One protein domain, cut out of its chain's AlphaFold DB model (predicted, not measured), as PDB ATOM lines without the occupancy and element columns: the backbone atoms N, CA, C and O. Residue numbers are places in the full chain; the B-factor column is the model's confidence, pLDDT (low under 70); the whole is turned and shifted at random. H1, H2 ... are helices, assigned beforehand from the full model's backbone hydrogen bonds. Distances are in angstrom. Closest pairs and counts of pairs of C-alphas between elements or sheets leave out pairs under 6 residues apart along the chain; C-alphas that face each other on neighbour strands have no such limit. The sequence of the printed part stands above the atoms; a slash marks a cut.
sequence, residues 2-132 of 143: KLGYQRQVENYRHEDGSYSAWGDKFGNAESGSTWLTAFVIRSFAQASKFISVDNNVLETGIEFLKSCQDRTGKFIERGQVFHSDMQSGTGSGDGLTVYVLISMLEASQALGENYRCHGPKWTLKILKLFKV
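This is residues 2 to 132 of the 143 residues of the protein "TED_complement domain-containing protein" of Biomphalaria glabrata (UniProt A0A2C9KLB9). Three helices, H2, H3 and H5, make a small up-and-down bundle, and H5, the longest, leads into a tail, residues 116 to 132, that sticks out from the body with the short helix H6 in it. H1 and the four-residue H4 lie outside the bundle and touch no helix, and long loops, residues 13 to 33 and 68 to 83, come before H2 and after H3. The printed part has 131 residues with six named helices, in the order H1 to H6, and no named strand; the class is all helix. It is only just loose, close to compact, with a radius of gyration of the C-alphas of 17.0 A, and elongated, spanning 57 by 37 by 25 A.

H1, residues 2 to 12, and H2, residues 34 to 47, are apart. H3, residues 55 to 67, touches H2 at a shallow tilt of 28 degrees, opposite ways, and the two form a helical hairpin; their closest C-alphas, of Ile 41 and Leu 58, are 5.9 A apart. H1 and H3 are only just apart, at 8.3 A. H4, residues 84 to 87, is close to H2 but not clearly touching it, with the C-alphas of Trp 35 and Gln 87 closest at 7.7 A. H5, residues 93 to 116, touches H2 and runs the same way, at a shallow tilt of 33 degrees, only just short of steep; the closest C-alphas, of Arg 42 and Ser 103, are 4.7 A apart. H5 also touches H3, opposite ways at a shallow tilt of 30 degrees, with the C-alphas of Ile 62 and Met 104 closest at 6.2 A. H6, residues 123 to 130, is apart from H5. Every O i to N i+4 pair is within hydrogen-bond range in H1, H2, H3 and H5, against 3 of 4 in H6; H4 is too short for such a pair.

H1 begins at C-alpha 2, (-28.479, -15.204, 43.681), and is 16.0 A long. H2 is 19.9 A long and H3 18.6 A. H5 runs 35.3 A from C-alpha 93 at (-2.231, -14.663, 20.566) to C-alpha 116 at (-10.815, -2.758, 52.699). H6 ends at C-alpha 130, (-1.824, 12.075, 54.648).

The two C-alphas farthest apart, of Gly 27 and Val 132, are 61.4 A apart. Without residues 116 to 132, which stand free, the body spans 32 by 32 by 25 A. The links from H1 to H2 and from H3 to H4 are long, and the printed part has no cut. The mean pLDDT of the printed part is 71.8; it is under 70 in residues 2 to 12, 21 to 31, 79 to 92 and 113 to 132 of this model.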
ATOM      1  N   LYS A   2     -29.226 -14.125  42.980       55.50
ATOM      2  CA  LYS A   2     -28.479 -15.204  43.681       55.50
ATOM      3  C   LYS A   2     -28.473 -16.580  42.981       55.50
ATOM      4  O   LYS A   2     -27.437 -17.229  42.926       55.50
ATOM      5  N   LEU A   3     -29.606 -16.987  42.398       59.19
ATOM      6  CA  LEU A   3     -29.765 -18.318  41.796       59.19
ATOM      7  C   LEU A   3     -28.933 -18.532  40.514       59.19
ATOM      8  O   LEU A   3     -28.536 -19.653  40.219       59.19
ATOM      9  N   GLY A   4     -28.684 -17.470  39.737       60.00
ATOM     10  CA  GLY A   4     -27.902 -17.550  38.495       60.00
ATOM     11  C   GLY A   4     -26.410 -17.743  38.762       60.00
ATOM     12  O   GLY A   4     -25.779 -18.578  38.126       60.00
ATOM     13  N   TYR A   5     -25.891 -17.041  39.774       58.69
ATOM     14  CA  TYR A   5     -24.518 -17.188  40.258       58.69
ATOM     15  C   TYR A   5     -24.241 -18.611  40.757       58.69
ATOM     16  O   TYR A   5     -23.295 -19.244  40.300       58.69
ATOM     17  N   GLN A   6     -25.111 -19.152  41.622       61.38
ATOM     18  CA  GLN A   6     -24.967 -20.526  42.120       61.38
ATOM     19  C   GLN A   6     -24.989 -21.554  40.986       61.38
ATOM     20  O   GLN A   6     -24.116 -22.408  40.932       61.38
ATOM     21  N   ARG A   7     -25.897 -21.420  40.010       60.66
ATOM     22  CA  ARG A   7     -25.932 -22.322  38.847       60.66
ATOM     23  C   ARG A   7     -24.676 -22.240  37.982       60.66
ATOM     24  O   ARG A   7     -24.272 -23.267  37.448       60.66
ATOM     25  N   GLN A   8     -24.076 -21.061  37.820       60.25
ATOM     26  CA  GLN A   8     -22.831 -20.916  37.064       60.25
ATOM     27  C   GLN A   8     -21.639 -21.548  37.789       60.25
ATOM     28  O   GLN A   8     -20.855 -22.254  37.162       60.25
ATOM     29  N   VAL A   9     -21.535 -21.331  39.103       59.41
ATOM     30  CA  VAL A   9     -20.471 -21.911  39.937       59.41
ATOM     31  C   VAL A   9     -20.619 -23.430  40.062       59.41
ATOM     32  O   VAL A   9     -19.614 -24.123  40.031       59.41
ATOM     33  N   GLU A  10     -21.839 -23.962  40.156       56.41
ATOM     34  CA  GLU A  10     -22.072 -25.403  40.343       56.41
ATOM     35  C   GLU A  10     -22.020 -26.224  39.044       56.41
ATOM     36  O   GLU A  10     -21.713 -27.408  39.104       56.41
ATOM     37  N   ASN A  11     -22.335 -25.646  37.874       60.22
ATOM     38  CA  ASN A  11     -22.461 -26.436  36.636       60.22
ATOM     39  C   ASN A  11     -21.292 -26.301  35.651       60.22
ATOM     40  O   ASN A  11     -21.168 -27.156  34.778       60.22
ATOM     41  N   TYR A  12     -20.473 -25.248  35.749       67.69
ATOM     42  CA  TYR A  12     -19.478 -24.920  34.714       67.69
ATOM     43  C   TYR A  12     -18.059 -24.681  35.246       67.69
ATOM     44  O   TYR A  12     -17.162 -24.430  34.444       67.69
ATOM     45  N   ARG A  13     -17.856 -24.736  36.570       71.69
ATOM     46  CA  ARG A  13     -16.548 -24.592  37.224       71.69
ATOM     47  C   ARG A  13     -15.928 -25.971  37.454       71.69
ATOM     48  O   ARG A  13     -16.609 -26.860  37.958       71.69
ATOM     49  N   HIS A  14     -14.651 -26.118  37.130       73.94
ATOM     50  CA  HIS A  14     -13.849 -27.301  37.446       73.94
ATOM     51  C   HIS A  14     -13.160 -27.157  38.814       73.94
ATOM     52  O   HIS A  14     -13.058 -26.054  39.362       73.94
ATOM     53  N   GLU A  15     -12.662 -28.266  39.371       72.94
ATOM     54  CA  GLU A  15     -11.951 -28.272  40.663       72.94
ATOM     55  C   GLU A  15     -10.697 -27.382  40.665       72.94
ATOM     56  O   GLU A  15     -10.347 -26.812  41.696       72.94
ATOM     57  N   ASP A  16     -10.062 -27.197  39.504       73.19
ATOM     58  CA  ASP A  16      -8.893 -26.330  39.316       73.19
ATOM     59  C   ASP A  16      -9.235 -24.826  39.258       73.19
ATOM     60  O   ASP A  16      -8.341 -23.992  39.121       73.19
ATOM     61  N   GLY A  17     -10.518 -24.458  39.368       77.19
ATOM     62  CA  GLY A  17     -10.991 -23.074  39.303       77.19
ATOM     63  C   GLY A  17     -11.240 -22.551  37.886       77.19
ATOM     64  O   GLY A  17     -11.638 -21.391  37.738       77.19
ATOM     65  N   SER A  18     -11.047 -23.380  36.859       81.25
ATOM     66  CA  SER A  18     -11.326 -23.038  35.466       81.25
ATOM     67  C   SER A  18     -12.807 -23.162  35.107       81.25
ATOM     68  O   SER A  18     -13.591 -23.797  35.815       81.25
ATOM     69  N   TYR A  19     -13.200 -22.541  33.992       78.81
ATOM     70  CA  TYR A  19     -14.557 -22.606  33.453       78.81
ATOM     71  C   TYR A  19     -14.582 -23.211  32.047       78.81
ATOM     72  O   TYR A  19     -13.756 -22.874  31.195       78.81
ATOM     73  N   SER A  20     -15.585 -24.047  31.781       74.00
ATOM     74  CA  SER A  20     -15.845 -24.648  30.465       74.00
ATOM     75  C   SER A  20     -17.325 -24.547  30.092       74.00
ATOM     76  O   SER A  20     -18.197 -24.486  30.957       74.00
ATOM     77  N   ALA A  21     -17.625 -24.551  28.792       64.25
ATOM     78  CA  ALA A  21     -18.990 -24.449  28.275       64.25
ATOM     79  C   ALA A  21     -19.853 -25.705  28.532       64.25
ATOM     80  O   ALA A  21     -21.080 -25.592  28.543       64.25
ATOM     81  N   TRP A  22     -19.246 -26.868  28.801       58.97
ATOM     82  CA  TRP A  22     -19.964 -28.107  29.169       58.97
ATOM     83  C   TRP A  22     -19.748 -28.553  30.620       58.97
ATOM     84  O   TRP A  22     -20.383 -29.517  31.059       58.97
ATOM     85  N   GLY A  23     -18.900 -27.845  31.375       58.50
ATOM     86  CA  GLY A  23     -18.450 -28.289  32.695       58.50
ATOM     87  C   GLY A  23     -17.786 -29.672  32.648       58.50
ATOM     88  O   GLY A  23     -17.398 -30.159  31.588       58.50
ATOM     89  N   ASP A  24     -17.709 -30.343  33.795       55.62
ATOM     90  CA  ASP A  24     -17.010 -31.633  33.949       55.62
ATOM     91  C   ASP A  24     -17.806 -32.857  33.438       55.62
ATOM     92  O   ASP A  24     -17.444 -34.013  33.657       55.62
ATOM     93  N   LYS A  25     -18.948 -32.632  32.773       49.09
ATOM     94  CA  LYS A  25     -19.975 -33.666  32.549       49.09
ATOM     95  C   LYS A  25     -19.641 -34.720  31.491       49.09
ATOM     96  O   LYS A  25     -20.384 -35.693  31.392       49.09
ATOM     97  N   PHE A  26     -18.569 -34.560  30.718       45.59
ATOM     98  CA  PHE A  26     -18.278 -35.448  29.586       45.59
ATOM     99  C   PHE A  26     -16.992 -36.265  29.691       45.59
ATOM    100  O   PHE A  26     -16.580 -36.832  28.685       45.59
ATOM    101  N   GLY A  27     -16.380 -36.402  30.876       41.31
ATOM    102  CA  GLY A  27     -15.314 -37.393  31.134       41.31
ATOM    103  C   GLY A  27     -14.020 -37.224  30.322       41.31
ATOM    104  O   GLY A  27     -13.021 -37.874  30.618       41.31
ATOM    105  N   ASN A  28     -14.003 -36.324  29.344       44.25
ATOM    106  CA  ASN A  28     -12.801 -35.727  28.821       44.25
ATOM    107  C   ASN A  28     -12.427 -34.613  29.785       44.25
ATOM    108  O   ASN A  28     -13.202 -33.683  30.001       44.25
ATOM    109  N   ALA A  29     -11.222 -34.705  30.327       49.22
ATOM    110  CA  ALA A  29     -10.491 -33.603  30.926       49.22
ATOM    111  C   ALA A  29     -10.203 -32.513  29.866       49.22
ATOM    112  O   ALA A  29      -9.050 -32.196  29.573       49.22
ATOM    113  N   GLU A  30     -11.242 -31.989  29.212       53.16
ATOM    114  CA  GLU A  30     -11.157 -30.807  28.371       53.16
ATOM    115  C   GLU A  30     -10.790 -29.664  29.303       53.16
ATOM    116  O   GLU A  30     -11.603 -29.190  30.091       53.16
ATOM    117  N   SER A  31      -9.508 -29.299  29.269       63.19
ATOM    118  CA  SER A  31      -8.952 -28.215  30.068       63.19
ATOM    119  C   SER A  31      -9.859 -26.993  29.959       63.19
ATOM    120  O   SER A  31     -10.257 -26.637  28.847       63.19
ATOM    121  N   GLY A  32     -10.190 -26.357  31.085       72.56
ATOM    122  CA  GLY A  32     -11.050 -25.179  31.059       72.56
ATOM    123  C   GLY A  32     -10.502 -24.093  30.131       72.56
ATOM    124  O   GLY A  32      -9.291 -23.977  29.920       72.56
ATOM    125  N   SER A  33     -11.407 -23.300  29.561       83.19
ATOM    126  CA  SER A  33     -11.029 -22.260  28.607       83.19
ATOM    127  C   SER A  33     -10.360 -21.098  29.320       83.19
ATOM    128  O   SER A  33     -10.918 -20.521  30.261       83.19
ATOM    129  N   THR A  34      -9.161 -20.731  28.870       86.56
ATOM    130  CA  THR A  34      -8.415 -19.599  29.435       86.56
ATOM    131  C   THR A  34      -9.187 -18.301  29.219       86.56
ATOM    132  O   THR A  34      -9.403 -17.547  30.172       86.56
ATOM    133  N   TRP A  35      -9.685 -18.071  28.004       86.94
ATOM    134  CA  TRP A  35     -10.498 -16.907  27.675       86.94
ATOM    135  C   TRP A  35     -11.810 -16.872  28.467       86.94
ATOM    136  O   TRP A  35     -12.142 -15.843  29.062       86.94
ATOM    137  N   LEU A  36     -12.541 -17.992  28.535       84.62
ATOM    138  CA  LEU A  36     -13.821 -18.058  29.247       84.62
ATOM    139  C   LEU A  36     -13.630 -17.824  30.747       84.62
ATOM    140  O   LEU A  36     -14.385 -17.072  31.362       84.62
ATOM    141  N   THR A  37     -12.588 -18.416  31.326       87.62
ATOM    142  CA  THR A  37     -12.245 -18.214  32.735       87.62
ATOM    143  C   THR A  37     -11.923 -16.743  33.005       87.62
ATOM    144  O   THR A  37     -12.471 -16.152  33.937       87.62
ATOM    145  N   ALA A  38     -11.128 -16.101  32.142       88.50
ATOM    146  CA  ALA A  38     -10.836 -14.671  32.246       88.50
ATOM    147  C   ALA A  38     -12.090 -13.793  32.109       88.50
ATOM    148  O   ALA A  38     -12.216 -12.797  32.824       88.50
ATOM    149  N   PHE A  39     -13.026 -14.157  31.232       87.75
ATOM    150  CA  PHE A  39     -14.296 -13.452  31.063       87.75
ATOM    151  C   PHE A  39     -15.176 -13.543  32.319       87.75
ATOM    152  O   PHE A  39     -15.702 -12.532  32.798       87.75
ATOM    153  N   VAL A  40     -15.313 -14.744  32.885       87.44
ATOM    154  CA  VAL A  40     -16.141 -14.997  34.072       87.44
ATOM    155  C   VAL A  40     -15.574 -14.275  35.294       87.44
ATOM    156  O   VAL A  40     -16.305 -13.549  35.970       87.44
ATOM    157  N   ILE A  41     -14.267 -14.396  35.541       90.31
ATOM    158  CA  ILE A  41     -13.590 -13.731  36.664       90.31
ATOM    159  C   ILE A  41     -13.749 -12.215  36.573       90.31
ATOM    160  O   ILE A  41     -14.091 -11.568  37.563       90.31
ATOM    161  N   ARG A  42     -13.555 -11.641  35.382       89.88
ATOM    162  CA  ARG A  42     -13.741 -10.206  35.158       89.88
ATOM    163  C   ARG A  42     -15.175  -9.768  35.434       89.88
ATOM    164  O   ARG A  42     -15.400  -8.773  36.119       89.88
ATOM    165  N   SER A  43     -16.148 -10.534  34.950       88.50
ATOM    166  CA  SER A  43     -17.567 -10.255  35.184       88.50
ATOM    167  C   SER A  43     -17.904 -10.284  36.676       88.50
ATOM    168  O   SER A  43     -18.590  -9.394  37.175       88.50
ATOM    169  N   PHE A  44     -17.371 -11.256  37.421       86.00
ATOM    170  CA  PHE A  44     -17.544 -11.329  38.870       86.00
ATOM    171  C   PHE A  44     -16.823 -10.207  39.619       86.00
ATOM    172  O   PHE A  44     -17.389  -9.655  40.561       86.00
ATOM    173  N   ALA A  45     -15.634  -9.804  39.178       87.44
ATOM    174  CA  ALA A  45     -14.926  -8.653  39.731       87.44
ATOM    175  C   ALA A  45     -15.708  -7.344  39.543       87.44
ATOM    176  O   ALA A  45     -15.721  -6.489  40.422       87.44
ATOM    177  N   GLN A  46     -16.402  -7.180  38.417       85.75
ATOM    178  CA  GLN A  46     -17.280  -6.029  38.198       85.75
ATOM    179  C   GLN A  46     -18.575  -6.136  39.013       85.75
ATOM    180  O   GLN A  46     -19.048  -5.138  39.561       85.75
ATOM    181  N   ALA A  47     -19.129  -7.346  39.132       83.00
ATOM    182  CA  ALA A  47     -20.334  -7.613  39.909       83.00
ATOM    183  C   ALA A  47     -20.119  -7.469  41.423       83.00
ATOM    184  O   ALA A  47     -21.079  -7.146  42.126       83.00
ATOM    185  N   SER A  48     -18.892  -7.637  41.931       82.62
ATOM    186  CA  SER A  48     -18.571  -7.512  43.364       82.62
ATOM    187  C   SER A  48     -18.935  -6.141  43.951       82.62
ATOM    188  O   SER A  48     -19.209  -6.021  45.143       82.62
ATOM    189  N   LYS A  49     -19.024  -5.107  43.104       79.38
ATOM    190  CA  LYS A  49     -19.480  -3.757  43.475       79.38
ATOM    191  C   LYS A  49     -20.965  -3.696  43.846       79.38
ATOM    192  O   LYS A  49     -21.382  -2.771  44.536       79.38
ATOM    193  N   PHE A  50     -21.762  -4.649  43.365       79.62
ATOM    194  CA  PHE A  50     -23.219  -4.671  43.523       79.62
ATOM    195  C   PHE A  50     -23.713  -5.873  44.335       79.62
ATOM    196  O   PHE A  50     -24.767  -5.794  44.966       79.62
ATOM    197  N   ILE A  51     -22.981  -6.991  44.316       79.25
ATOM    198  CA  ILE A  51     -23.328  -8.231  45.016       79.25
ATOM    199  C   ILE A  51     -22.117  -8.802  45.757       79.25
ATOM    200  O   ILE A  51     -20.982  -8.646  45.328       79.25
ATOM    201  N   SER A  52     -22.362  -9.526  46.852       76.56
ATOM    202  CA  SER A  52     -21.302 -10.282  47.524       76.56
ATOM    203  C   SER A  52     -20.912 -11.482  46.661       76.56
ATOM    204  O   SER A  52     -21.712 -12.402  46.485       76.56
ATOM    205  N   VAL A  53     -19.691 -11.455  46.137       78.25
ATOM    206  CA  VAL A  53     -19.047 -12.566  45.424       78.25
ATOM    207  C   VAL A  53     -18.089 -13.257  46.390       78.25
ATOM    208  O   VAL A  53     -17.466 -12.593  47.216       78.25
ATOM    209  N   ASP A  54     -17.993 -14.582  46.314       82.12
ATOM    210  CA  ASP A  54     -17.030 -15.339  47.116       82.12
ATOM    211  C   ASP A  54     -15.605 -15.086  46.597       82.12
ATOM    212  O   ASP A  54     -15.311 -15.329  45.425       82.12
ATOM    213  N   ASN A  55     -14.721 -14.608  47.473       83.19
ATOM    214  CA  ASN A  55     -13.322 -14.340  47.139       83.19
ATOM    215  C   ASN A  55     -12.609 -15.592  46.629       83.19
ATOM    216  O   ASN A  55     -11.802 -15.486  45.709       83.19
ATOM    217  N   ASN A  56     -12.965 -16.770  47.146       84.75
ATOM    218  CA  ASN A  56     -12.361 -18.030  46.730       84.75
ATOM    219  C   ASN A  56     -12.584 -18.302  45.231       84.75
ATOM    220  O   ASN A  56     -11.728 -18.867  44.562       84.75
ATOM    221  N   VAL A  57     -13.715 -17.857  44.665       85.12
ATOM    222  CA  VAL A  57     -13.986 -17.991  43.223       85.12
ATOM    223  C   VAL A  57     -13.004 -17.154  42.402       85.12
ATOM    224  O   VAL A  57     -12.485 -17.625  41.390       85.12
ATOM    225  N   LEU A  58     -12.732 -15.921  42.838       85.62
ATOM    226  CA  LEU A  58     -11.787 -15.033  42.161       85.62
ATOM    227  C   LEU A  58     -10.344 -15.523  42.334       85.62
ATOM    228  O   LEU A  58      -9.594 -15.536  41.363       85.62
ATOM    229  N   GLU A  59      -9.965 -15.955  43.537       87.94
ATOM    230  CA  GLU A  59      -8.614 -16.430  43.857       87.94
ATOM    231  C   GLU A  59      -8.237 -17.671  43.046       87.94
ATOM    232  O   GLU A  59      -7.263 -17.622  42.293       87.94
ATOM    233  N   THR A  60      -9.045 -18.736  43.093       87.94
ATOM    234  CA  THR A  60      -8.742 -19.960  42.329       87.94
ATOM    235  C   THR A  60      -8.755 -19.709  40.825       87.94
ATOM    236  O   THR A  60      -7.971 -20.285  40.080       87.94
ATOM    237  N   GLY A  61      -9.628 -18.812  40.357       87.31
ATOM    238  CA  GLY A  61      -9.678 -18.449  38.946       87.31
ATOM    239  C   GLY A  61      -8.408 -17.719  38.489       87.31
ATOM    240  O   GLY A  61      -7.873 -17.995  37.415       87.31
ATOM    241  N   ILE A  62      -7.886 -16.803  39.312       88.38
ATOM    242  CA  ILE A  62      -6.607 -16.123  39.060       88.38
ATOM    243  C   ILE A  62      -5.452 -17.132  39.062       88.38
ATOM    244  O   ILE A  62      -4.553 -17.026  38.225       88.38
ATOM    245  N   GLU A  63      -5.449 -18.094  39.984       89.25
ATOM    246  CA  GLU A  63      -4.437 -19.156  40.042       89.25
ATOM    247  C   GLU A  63      -4.449 -20.030  38.786       89.25
ATOM    248  O   GLU A  63      -3.390 -20.254  38.189       89.25
ATOM    249  N   PHE A  64      -5.632 -20.422  38.312       89.44
ATOM    250  CA  PHE A  64      -5.770 -21.125  37.042       89.44
ATOM    251  C   PHE A  64      -5.199 -20.311  35.876       89.44
ATOM    252  O   PHE A  64      -4.397 -20.829  35.093       89.44
ATOM    253  N   LEU A  65      -5.546 -19.022  35.772       88.69
ATOM    254  CA  LEU A  65      -5.027 -18.157  34.711       88.69
ATOM    255  C   LEU A  65      -3.502 -18.063  34.757       88.69
ATOM    256  O   LEU A  65      -2.867 -18.233  33.719       88.69
ATOM    257  N   LYS A  66      -2.897 -17.893  35.941       89.38
ATOM    258  CA  LYS A  66      -1.430 -17.915  36.104       89.38
ATOM    259  C   LYS A  66      -0.818 -19.217  35.593       89.38
ATOM    260  O   LYS A  66       0.231 -19.181  34.959       89.38
ATOM    261  N   SER A  67      -1.481 -20.351  35.819       88.38
ATOM    262  CA  SER A  67      -1.019 -21.650  35.315       88.38
ATOM    263  C   SER A  67      -1.061 -21.762  33.783       88.38
ATOM    264  O   SER A  67      -0.360 -22.598  33.211       88.38
ATOM    265  N   CYS A  68      -1.850 -20.916  33.110       85.56
ATOM    266  CA  CYS A  68      -1.944 -20.834  31.650       85.56
ATOM    267  C   CYS A  68      -0.869 -19.929  31.019       85.56
ATOM    268  O   CYS A  68      -0.819 -19.810  29.791       85.56
ATOM    269  N   GLN A  69      -0.022 -19.280  31.828       88.25
ATOM    270  CA  GLN A  69       1.080 -18.454  31.345       88.25
ATOM    271  C   GLN A  69       2.262 -19.327  30.896       88.25
ATOM    272  O   GLN A  69       2.725 -20.202  31.627       88.25
ATOM    273  N   ASP A  70       2.773 -19.074  29.695       85.31
ATOM    274  CA  ASP A  70       3.979 -19.709  29.168       85.31
ATOM    275  C   ASP A  70       5.260 -19.052  29.721       85.31
ATOM    276  O   ASP A  70       5.242 -17.944  30.260       85.31
ATOM    277  N   ARG A  71       6.416 -19.697  29.535       84.62
ATOM    278  CA  ARG A  71       7.742 -19.193  29.946       84.62
ATOM    279  C   ARG A  71       8.093 -17.837  29.332       84.62
ATOM    280  O   ARG A  71       8.893 -17.098  29.895       84.62
ATOM    281  N   THR A  72       7.504 -17.521  28.183       84.88
ATOM    282  CA  THR A  72       7.646 -16.229  27.497       84.88
ATOM    283  C   THR A  72       6.796 -15.115  28.117       84.88
ATOM    284  O   THR A  72       6.935 -13.954  27.739       84.88
ATOM    285  N   GLY A  73       5.912 -15.447  29.060       82.56
ATOM    286  CA  GLY A  73       4.976 -14.524  29.696       82.56
ATOM    287  C   GLY A  73       3.646 -14.358  28.955       82.56
ATOM    288  O   GLY A  73       2.755 -13.689  29.480       82.56
ATOM    289  N   LYS A  74       3.488 -14.969  27.772       85.62
ATOM    290  CA  LYS A  74       2.227 -14.978  27.014       85.62
ATOM    291  C   LYS A  74       1.237 -15.980  27.600       85.62
ATOM    292  O   LYS A  74       1.638 -17.032  28.090       85.62
ATOM    293  N   PHE A  75      -0.053 -15.672  27.511       85.38
ATOM    294  CA  PHE A  75      -1.109 -16.623  27.860       85.38
ATOM    295  C   PHE A  75      -1.535 -17.404  26.620       85.38
ATOM    296  O   PHE A  75      -1.709 -16.829  25.543       85.38
ATOM    297  N   ILE A  76      -1.690 -18.715  26.785       82.62
ATOM    298  CA  ILE A  76      -2.115 -19.633  25.727       82.62
ATOM    299  C   ILE A  76      -3.539 -20.083  26.039       82.62
ATOM    300  O   ILE A  76      -3.838 -20.404  27.187       82.62
ATOM    301  N   GLU A  77      -4.402 -20.120  25.022       80.81
ATOM    302  CA  GLU A  77      -5.750 -20.665  25.177       80.81
ATOM    303  C   GLU A  77      -5.666 -22.168  25.451       80.81
ATOM    304  O   GLU A  77      -5.163 -22.933  24.625       80.81
ATOM    305  N   ARG A  78      -6.150 -22.586  26.622       75.12
ATOM    306  CA  ARG A  78      -6.428 -23.993  26.924       75.12
ATOM    307  C   ARG A  78      -7.870 -24.325  26.538       75.12
ATOM    308  O   ARG A  78      -8.727 -23.459  26.608       75.12
ATOM    309  N   GLY A  79      -8.129 -25.569  26.134       68.25
ATOM    310  CA  GLY A  79      -9.475 -26.033  25.777       68.25
ATOM    311  C   GLY A  79      -9.980 -25.569  24.404       68.25
ATOM    312  O   GLY A  79      -9.285 -24.884  23.654       68.25
ATOM    313  N   GLN A  80     -11.200 -25.981  24.053       58.56
ATOM    314  CA  GLN A  80     -11.904 -25.497  22.865       58.56
ATOM    315  C   GLN A  80     -12.921 -24.425  23.255       58.56
ATOM    316  O   GLN A  80     -13.760 -24.628  24.132       58.56
ATOM    317  N   VAL A  81     -12.889 -23.292  22.552       58.81
ATOM    318  CA  VAL A  81     -13.960 -22.296  22.605       58.81
ATOM    319  C   VAL A  81     -14.837 -22.484  21.382       58.81
ATOM    320  O   VAL A  81     -14.429 -22.227  20.255       58.81
ATOM    321  N   PHE A  82     -16.054 -22.963  21.609       53.47
ATOM    322  CA  PHE A  82     -16.941 -23.398  20.531       53.47
ATOM    323  C   PHE A  82     -17.714 -22.241  19.879       53.47
ATOM    324  O   PHE A  82     -18.287 -22.420  18.812       53.47
ATOM    325  N   HIS A  83     -17.695 -21.045  20.486       57.03
ATOM    326  CA  HIS A  83     -18.237 -19.810  19.909       57.03
ATOM    327  C   HIS A  83     -17.140 -18.742  19.819       57.03
ATOM    328  O   HIS A  83     -17.040 -17.850  20.664       57.03
ATOM    329  N   SER A  84     -16.311 -18.835  18.781       57.41
ATOM    330  CA  SER A  84     -15.256 -17.860  18.466       57.41
ATOM    331  C   SER A  84     -15.793 -16.442  18.222       57.41
ATOM    332  O   SER A  84     -15.088 -15.470  18.492       57.41
ATOM    333  N   ASP A  85     -17.059 -16.302  17.818       57.19
ATOM    334  CA  ASP A  85     -17.734 -15.004  17.662       57.19
ATOM    335  C   ASP A  85     -17.776 -14.206  18.972       57.19
ATOM    336  O   ASP A  85     -17.651 -12.981  18.980       57.19
ATOM    337  N   MET A  86     -17.879 -14.906  20.105       60.00
ATOM    338  CA  MET A  86     -17.911 -14.286  21.428       60.00
ATOM    339  C   MET A  86     -16.526 -13.803  21.873       60.00
ATOM    340  O   MET A  86     -16.424 -12.922  22.725       60.00
ATOM    341  N   GLN A  87     -15.460 -14.337  21.268       62.06
ATOM    342  CA  GLN A  87     -14.087 -13.947  21.569       62.06
ATOM    343  C   GLN A  87     -13.691 -12.631  20.894       62.06
ATOM    344  O   GLN A  87     -12.692 -12.043  21.300       62.06
ATOM    345  N   SER A  88     -14.441 -12.143  19.896       59.66
ATOM    346  CA  SER A  88     -14.208 -10.848  19.230       59.66
ATOM    347  C   SER A  88     -12.724 -10.598  18.868       59.66
ATOM    348  O   SER A  88     -12.176  -9.523  19.092       59.66
ATOM    349  N   GLY A  89     -12.017 -11.630  18.390       62.62
ATOM    350  CA  GLY A  89     -10.585 -11.552  18.051       62.62
ATOM    351  C   GLY A  89      -9.600 -11.575  19.235       62.62
ATOM    352  O   GLY A  89      -8.393 -11.558  19.016       62.62
ATOM    353  N   THR A  90     -10.075 -11.670  20.480       63.34
ATOM    354  CA  THR A  90      -9.257 -11.825  21.707       63.34
ATOM    355  C   THR A  90      -9.049 -13.282  22.128       63.34
ATOM    356  O   THR A  90      -8.483 -13.551  23.182       63.34
ATOM    357  N   GLY A  91      -9.499 -14.234  21.311       61.16
ATOM    358  CA  GLY A  91      -9.441 -15.666  21.612       61.16
ATOM    359  C   GLY A  91      -8.071 -16.315  21.425       61.16
ATOM    360  O   GLY A  91      -7.907 -17.485  21.750       61.16
ATOM    361  N   SER A  92      -7.090 -15.596  20.869       68.31
ATOM    362  CA  SER A  92      -5.761 -16.142  20.599       68.31
ATOM    363  C   SER A  92      -4.670 -15.065  20.567       68.31
ATOM    364  O   SER A  92      -4.935 -13.865  20.445       68.31
ATOM    365  N   GLY A  93      -3.417 -15.507  20.705       78.81
ATOM    366  CA  GLY A  93      -2.231 -14.663  20.566       78.81
ATOM    367  C   GLY A  93      -2.133 -13.533  21.596       78.81
ATOM    368  O   GLY A  93      -2.441 -13.695  22.779       78.81
ATOM    369  N   ASP A  94      -1.675 -12.366  21.142       81.81
ATOM    370  CA  ASP A  94      -1.413 -11.222  22.023       81.81
ATOM    371  C   ASP A  94      -2.710 -10.604  22.577       81.81
ATOM    372  O   ASP A  94      -2.726 -10.106  23.704       81.81
ATOM    373  N   GLY A  95      -3.821 -10.707  21.837       83.81
ATOM    374  CA  GLY A  95      -5.137 -10.240  22.282       83.81
ATOM    375  C   GLY A  95      -5.638 -10.981  23.523       83.81
ATOM    376  O   GLY A  95      -6.124 -10.348  24.461       83.81
ATOM    377  N   LEU A  96      -5.438 -12.302  23.570       84.44
ATOM    378  CA  LEU A  96      -5.760 -13.116  24.742       84.44
ATOM    379  C   LEU A  96      -4.926 -12.703  25.954       84.44
ATOM    380  O   LEU A  96      -5.457 -12.530  27.047       84.44
ATOM    381  N   THR A  97      -3.626 -12.493  25.750       86.06
ATOM    382  CA  THR A  97      -2.701 -12.089  26.818       86.06
ATOM    383  C   THR A  97      -3.137 -10.768  27.450       86.06
ATOM    384  O   THR A  97      -3.255 -10.677  28.672       86.06
ATOM    385  N   VAL A  98      -3.434  -9.754  26.632       88.69
ATOM    386  CA  VAL A  98      -3.917  -8.454  27.122       88.69
ATOM    387  C   VAL A  98      -5.244  -8.609  27.860       88.69
ATOM    388  O   VAL A  98      -5.414  -8.043  28.940       88.69
ATOM    389  N   TYR A  99      -6.170  -9.401  27.317       87.94
ATOM    390  CA  TYR A  99      -7.472  -9.623  27.934       87.94
ATOM    391  C   TYR A  99      -7.355 -10.290  29.312       87.94
ATOM    392  O   TYR A  99      -7.907  -9.784  30.289       87.94
ATOM    393  N   VAL A 100      -6.573 -11.368  29.413       89.25
ATOM    394  CA  VAL A 100      -6.311 -12.086  30.669       89.25
ATOM    395  C   VAL A 100      -5.688 -11.155  31.713       89.25
ATOM    396  O   VAL A 100      -6.141 -11.131  32.858       89.25
ATOM    397  N   LEU A 101      -4.706 -10.338  31.324       89.94
ATOM    398  CA  LEU A 101      -4.066  -9.381  32.231       89.94
ATOM    399  C   LEU A 101      -5.050  -8.339  32.777       89.94
ATOM    400  O   LEU A 101      -5.041  -8.061  33.978       89.94
ATOM    401  N   ILE A 102      -5.918  -7.787  31.923       90.38
ATOM    402  CA  ILE A 102      -6.961  -6.840  32.347       90.38
ATOM    403  C   ILE A 102      -7.912  -7.516  33.341       90.38
ATOM    404  O   ILE A 102      -8.198  -6.950  34.397       90.38
ATOM    405  N   SER A 103      -8.353  -8.740  33.048       90.75
ATOM    406  CA  SER A 103      -9.231  -9.509  33.933       90.75
ATOM    407  C   SER A 103      -8.594  -9.780  35.300       90.75
ATOM    408  O   SER A 103      -9.237  -9.568  36.330       90.75
ATOM    409  N   MET A 104      -7.324 -10.196  35.336       89.69
ATOM    410  CA  MET A 104      -6.591 -10.436  36.584       89.69
ATOM    411  C   MET A 104      -6.408  -9.156  37.403       89.69
ATOM    412  O   MET A 104      -6.490  -9.201  38.632       89.69
ATOM    413  N   LEU A 105      -6.173  -8.016  36.748       90.81
ATOM    414  CA  LEU A 105      -6.039  -6.724  37.415       90.81
ATOM    415  C   LEU A 105      -7.359  -6.293  38.066       90.81
ATOM    416  O   LEU A 105      -7.365  -5.943  39.246       90.81
ATOM    417  N   GLU A 106      -8.470  -6.352  37.327       88.19
ATOM    418  CA  GLU A 106      -9.801  -6.007  37.847       88.19
ATOM    419  C   GLU A 106     -10.197  -6.926  39.017       88.19
ATOM    420  O   GLU A 106     -10.678  -6.455  40.049       88.19
ATOM    421  N   ALA A 107      -9.923  -8.229  38.913       86.94
ATOM    422  CA  ALA A 107     -10.205  -9.191  39.978       86.94
ATOM    423  C   ALA A 107      -9.333  -8.989  41.222       86.94
ATOM    424  O   ALA A 107      -9.833  -9.044  42.344       86.94
ATOM    425  N   SER A 108      -8.049  -8.677  41.037       86.44
ATOM    426  CA  SER A 108      -7.139  -8.369  42.145       86.44
ATOM    427  C   SER A 108      -7.561  -7.095  42.886       86.44
ATOM    428  O   SER A 108      -7.459  -7.025  44.111       86.44
ATOM    429  N   GLN A 109      -8.082  -6.096  42.167       85.50
ATOM    430  CA  GLN A 109      -8.672  -4.901  42.777       85.50
ATOM    431  C   GLN A 109      -9.936  -5.239  43.570       85.50
ATOM    432  O   GLN A 109     -10.062  -4.784  44.703       85.50
ATOM    433  N   ALA A 110     -10.828  -6.072  43.026       82.94
ATOM    434  CA  ALA A 110     -12.032  -6.521  43.728       82.94
ATOM    435  C   ALA A 110     -11.701  -7.290  45.023       82.94
ATOM    436  O   ALA A 110     -12.309  -7.034  46.062       82.94
ATOM    437  N   LEU A 111     -10.689  -8.166  44.997       81.19
ATOM    438  CA  LEU A 111     -10.176  -8.845  46.193       81.19
ATOM    439  C   LEU A 111      -9.610  -7.836  47.206       81.19
ATOM    440  O   LEU A 111      -9.975  -7.861  48.380       81.19
ATOM    441  N   GLY A 112      -8.781  -6.889  46.753       70.75
ATOM    442  CA  GLY A 112      -8.222  -5.813  47.584       70.75
ATOM    443  C   GLY A 112      -9.276  -4.889  48.209       70.75
ATOM    444  O   GLY A 112      -9.126  -4.453  49.353       70.75
ATOM    445  N   GLU A 113     -10.364  -4.603  47.494       59.12
ATOM    446  CA  GLU A 113     -11.513  -3.859  48.018       59.12
ATOM    447  C   GLU A 113     -12.292  -4.665  49.065       59.12
ATOM    448  O   GLU A 113     -12.689  -4.094  50.085       59.12
ATOM    449  N   ASN A 114     -12.399  -5.985  48.907       52.09
ATOM    450  CA  ASN A 114     -12.942  -6.865  49.945       52.09
ATOM    451  C   ASN A 114     -12.045  -6.942  51.200       52.09
ATOM    452  O   ASN A 114     -12.551  -7.098  52.310       52.09
ATOM    453  N   TYR A 115     -10.733  -6.715  51.088       44.97
ATOM    454  CA  TYR A 115      -9.873  -6.507  52.266       44.97
ATOM    455  C   TYR A 115     -10.010  -5.100  52.882       44.97
ATOM    456  O   TYR A 115      -9.692  -4.907  54.060       44.97
ATOM    457  N   ARG A 116     -10.533  -4.103  52.150       50.56
ATOM    458  CA  ARG A 116     -10.815  -2.758  52.699       50.56
ATOM    459  C   ARG A 116     -12.060  -2.727  53.584       50.56
ATOM    460  O   ARG A 116     -12.130  -1.857  54.453       50.56
ATOM    461  N   CYS A 117     -13.004  -3.658  53.431       46.91
ATOM    462  CA  CYS A 117     -14.207  -3.703  54.271       46.91
ATOM    463  C   CYS A 117     -14.037  -4.471  55.601       46.91
ATOM    464  O   CYS A 117     -14.951  -4.435  56.420       46.91
ATOM    465  N   HIS A 118     -12.861  -5.055  55.879       46.25
ATOM    466  CA  HIS A 118     -12.494  -5.651  57.181       46.25
ATOM    467  C   HIS A 118     -11.143  -5.140  57.735       46.25
ATOM    468  O   HIS A 118     -10.439  -5.834  58.465       46.25
ATOM    469  N   GLY A 119     -10.760  -3.899  57.423       44.50
ATOM    470  CA  GLY A 119      -9.570  -3.280  58.017       44.50
ATOM    471  C   GLY A 119      -9.806  -2.862  59.481       44.50
ATOM    472  O   GLY A 119     -10.769  -2.136  59.748       44.50
ATOM    473  N   PRO A 120      -8.952  -3.246  60.452       48.16
ATOM    474  CA  PRO A 120      -9.099  -2.798  61.835       48.16
ATOM    475  C   PRO A 120      -9.028  -1.262  61.921       48.16
ATOM    476  O   PRO A 120      -8.189  -0.629  61.279       48.16
ATOM    477  N   LYS A 121      -9.922  -0.665  62.731       54.81
ATOM    478  CA  LYS A 121     -10.285   0.776  62.809       54.81
ATOM    479  C   LYS A 121      -9.128   1.788  62.959       54.81
ATOM    480  O   LYS A 121      -9.367   2.995  62.937       54.81
ATOM    481  N   TRP A 122      -7.883   1.342  63.106       47.22
ATOM    482  CA  TRP A 122      -6.708   2.204  63.237       47.22
ATOM    483  C   TRP A 122      -6.216   2.796  61.900       47.22
ATOM    484  O   TRP A 122      -5.528   3.819  61.911       47.22
ATOM    485  N   THR A 123      -6.625   2.253  60.747       51.06
ATOM    486  CA  THR A 123      -6.205   2.738  59.412       51.06
ATOM    487  C   THR A 123      -6.721   4.142  59.067       51.06
ATOM    488  O   THR A 123      -6.059   4.892  58.345       51.06
ATOM    489  N   LEU A 124      -7.835   4.578  59.667       52.41
ATOM    490  CA  LEU A 124      -8.346   5.952  59.532       52.41
ATOM    491  C   LEU A 124      -7.437   7.005  60.191       52.41
ATOM    492  O   LEU A 124      -7.542   8.192  59.871       52.41
ATOM    493  N   LYS A 125      -6.524   6.595  61.083       53.84
ATOM    494  CA  LYS A 125      -5.573   7.502  61.743       53.84
ATOM    495  C   LYS A 125      -4.399   7.862  60.823       53.84
ATOM    496  O   LYS A 125      -3.974   9.013  60.821       53.84
ATOM    497  N   ILE A 126      -3.953   6.933  59.971       53.59
ATOM    498  CA  ILE A 126      -2.888   7.170  58.976       53.59
ATOM    499  C   ILE A 126      -3.421   7.963  57.773       53.59
ATOM    500  O   ILE A 126      -2.783   8.912  57.321       53.59
ATOM    501  N   LEU A 127      -4.641   7.665  57.311       48.53
ATOM    502  CA  LEU A 127      -5.288   8.418  56.225       48.53
ATOM    503  C   LEU A 127      -5.622   9.872  56.604       48.53
ATOM    504  O   LEU A 127      -5.662  10.737  55.729       48.53
ATOM    505  N   LYS A 128      -5.808  10.175  57.898       55.78
ATOM    506  CA  LYS A 128      -5.931  11.559  58.387       55.78
ATOM    507  C   LYS A 128      -4.603  12.323  58.366       55.78
ATOM    508  O   LYS A 128      -4.631  13.521  58.108       55.78
ATOM    509  N   LEU A 129      -3.464  11.654  58.559       49.50
ATOM    510  CA  LEU A 129      -2.143  12.293  58.488       49.50
ATOM    511  C   LEU A 129      -1.741  12.634  57.044       49.50
ATOM    512  O   LEU A 129      -1.174  13.695  56.805       49.50
ATOM    513  N   PHE A 130      -2.122  11.809  56.064       42.34
ATOM    514  CA  PHE A 130      -1.824  12.075  54.648       42.34
ATOM    515  C   PHE A 130      -2.732  13.128  53.986       42.34
ATOM    516  O   PHE A 130      -2.387  13.666  52.936       42.34
ATOM    517  N   LYS A 131      -3.889  13.459  54.583       49.34
ATOM    518  CA  LYS A 131      -4.822  14.467  54.039       49.34
ATOM    519  C   LYS A 131      -4.471  15.915  54.401       49.34
ATOM    520  O   LYS A 131      -5.009  16.818  53.771       49.34
ATOM    521  N   VAL A 132      -3.599  16.144  55.387       53.59
ATOM    522  CA  VAL A 132      -3.250  17.497  55.863       53.59
ATOM    523  C   VAL A 132      -2.225  18.195  54.960       53.59
ATOM    524  O   VAL A 132      -2.131  19.414  54.996       53.59
TER     525      VAL A 132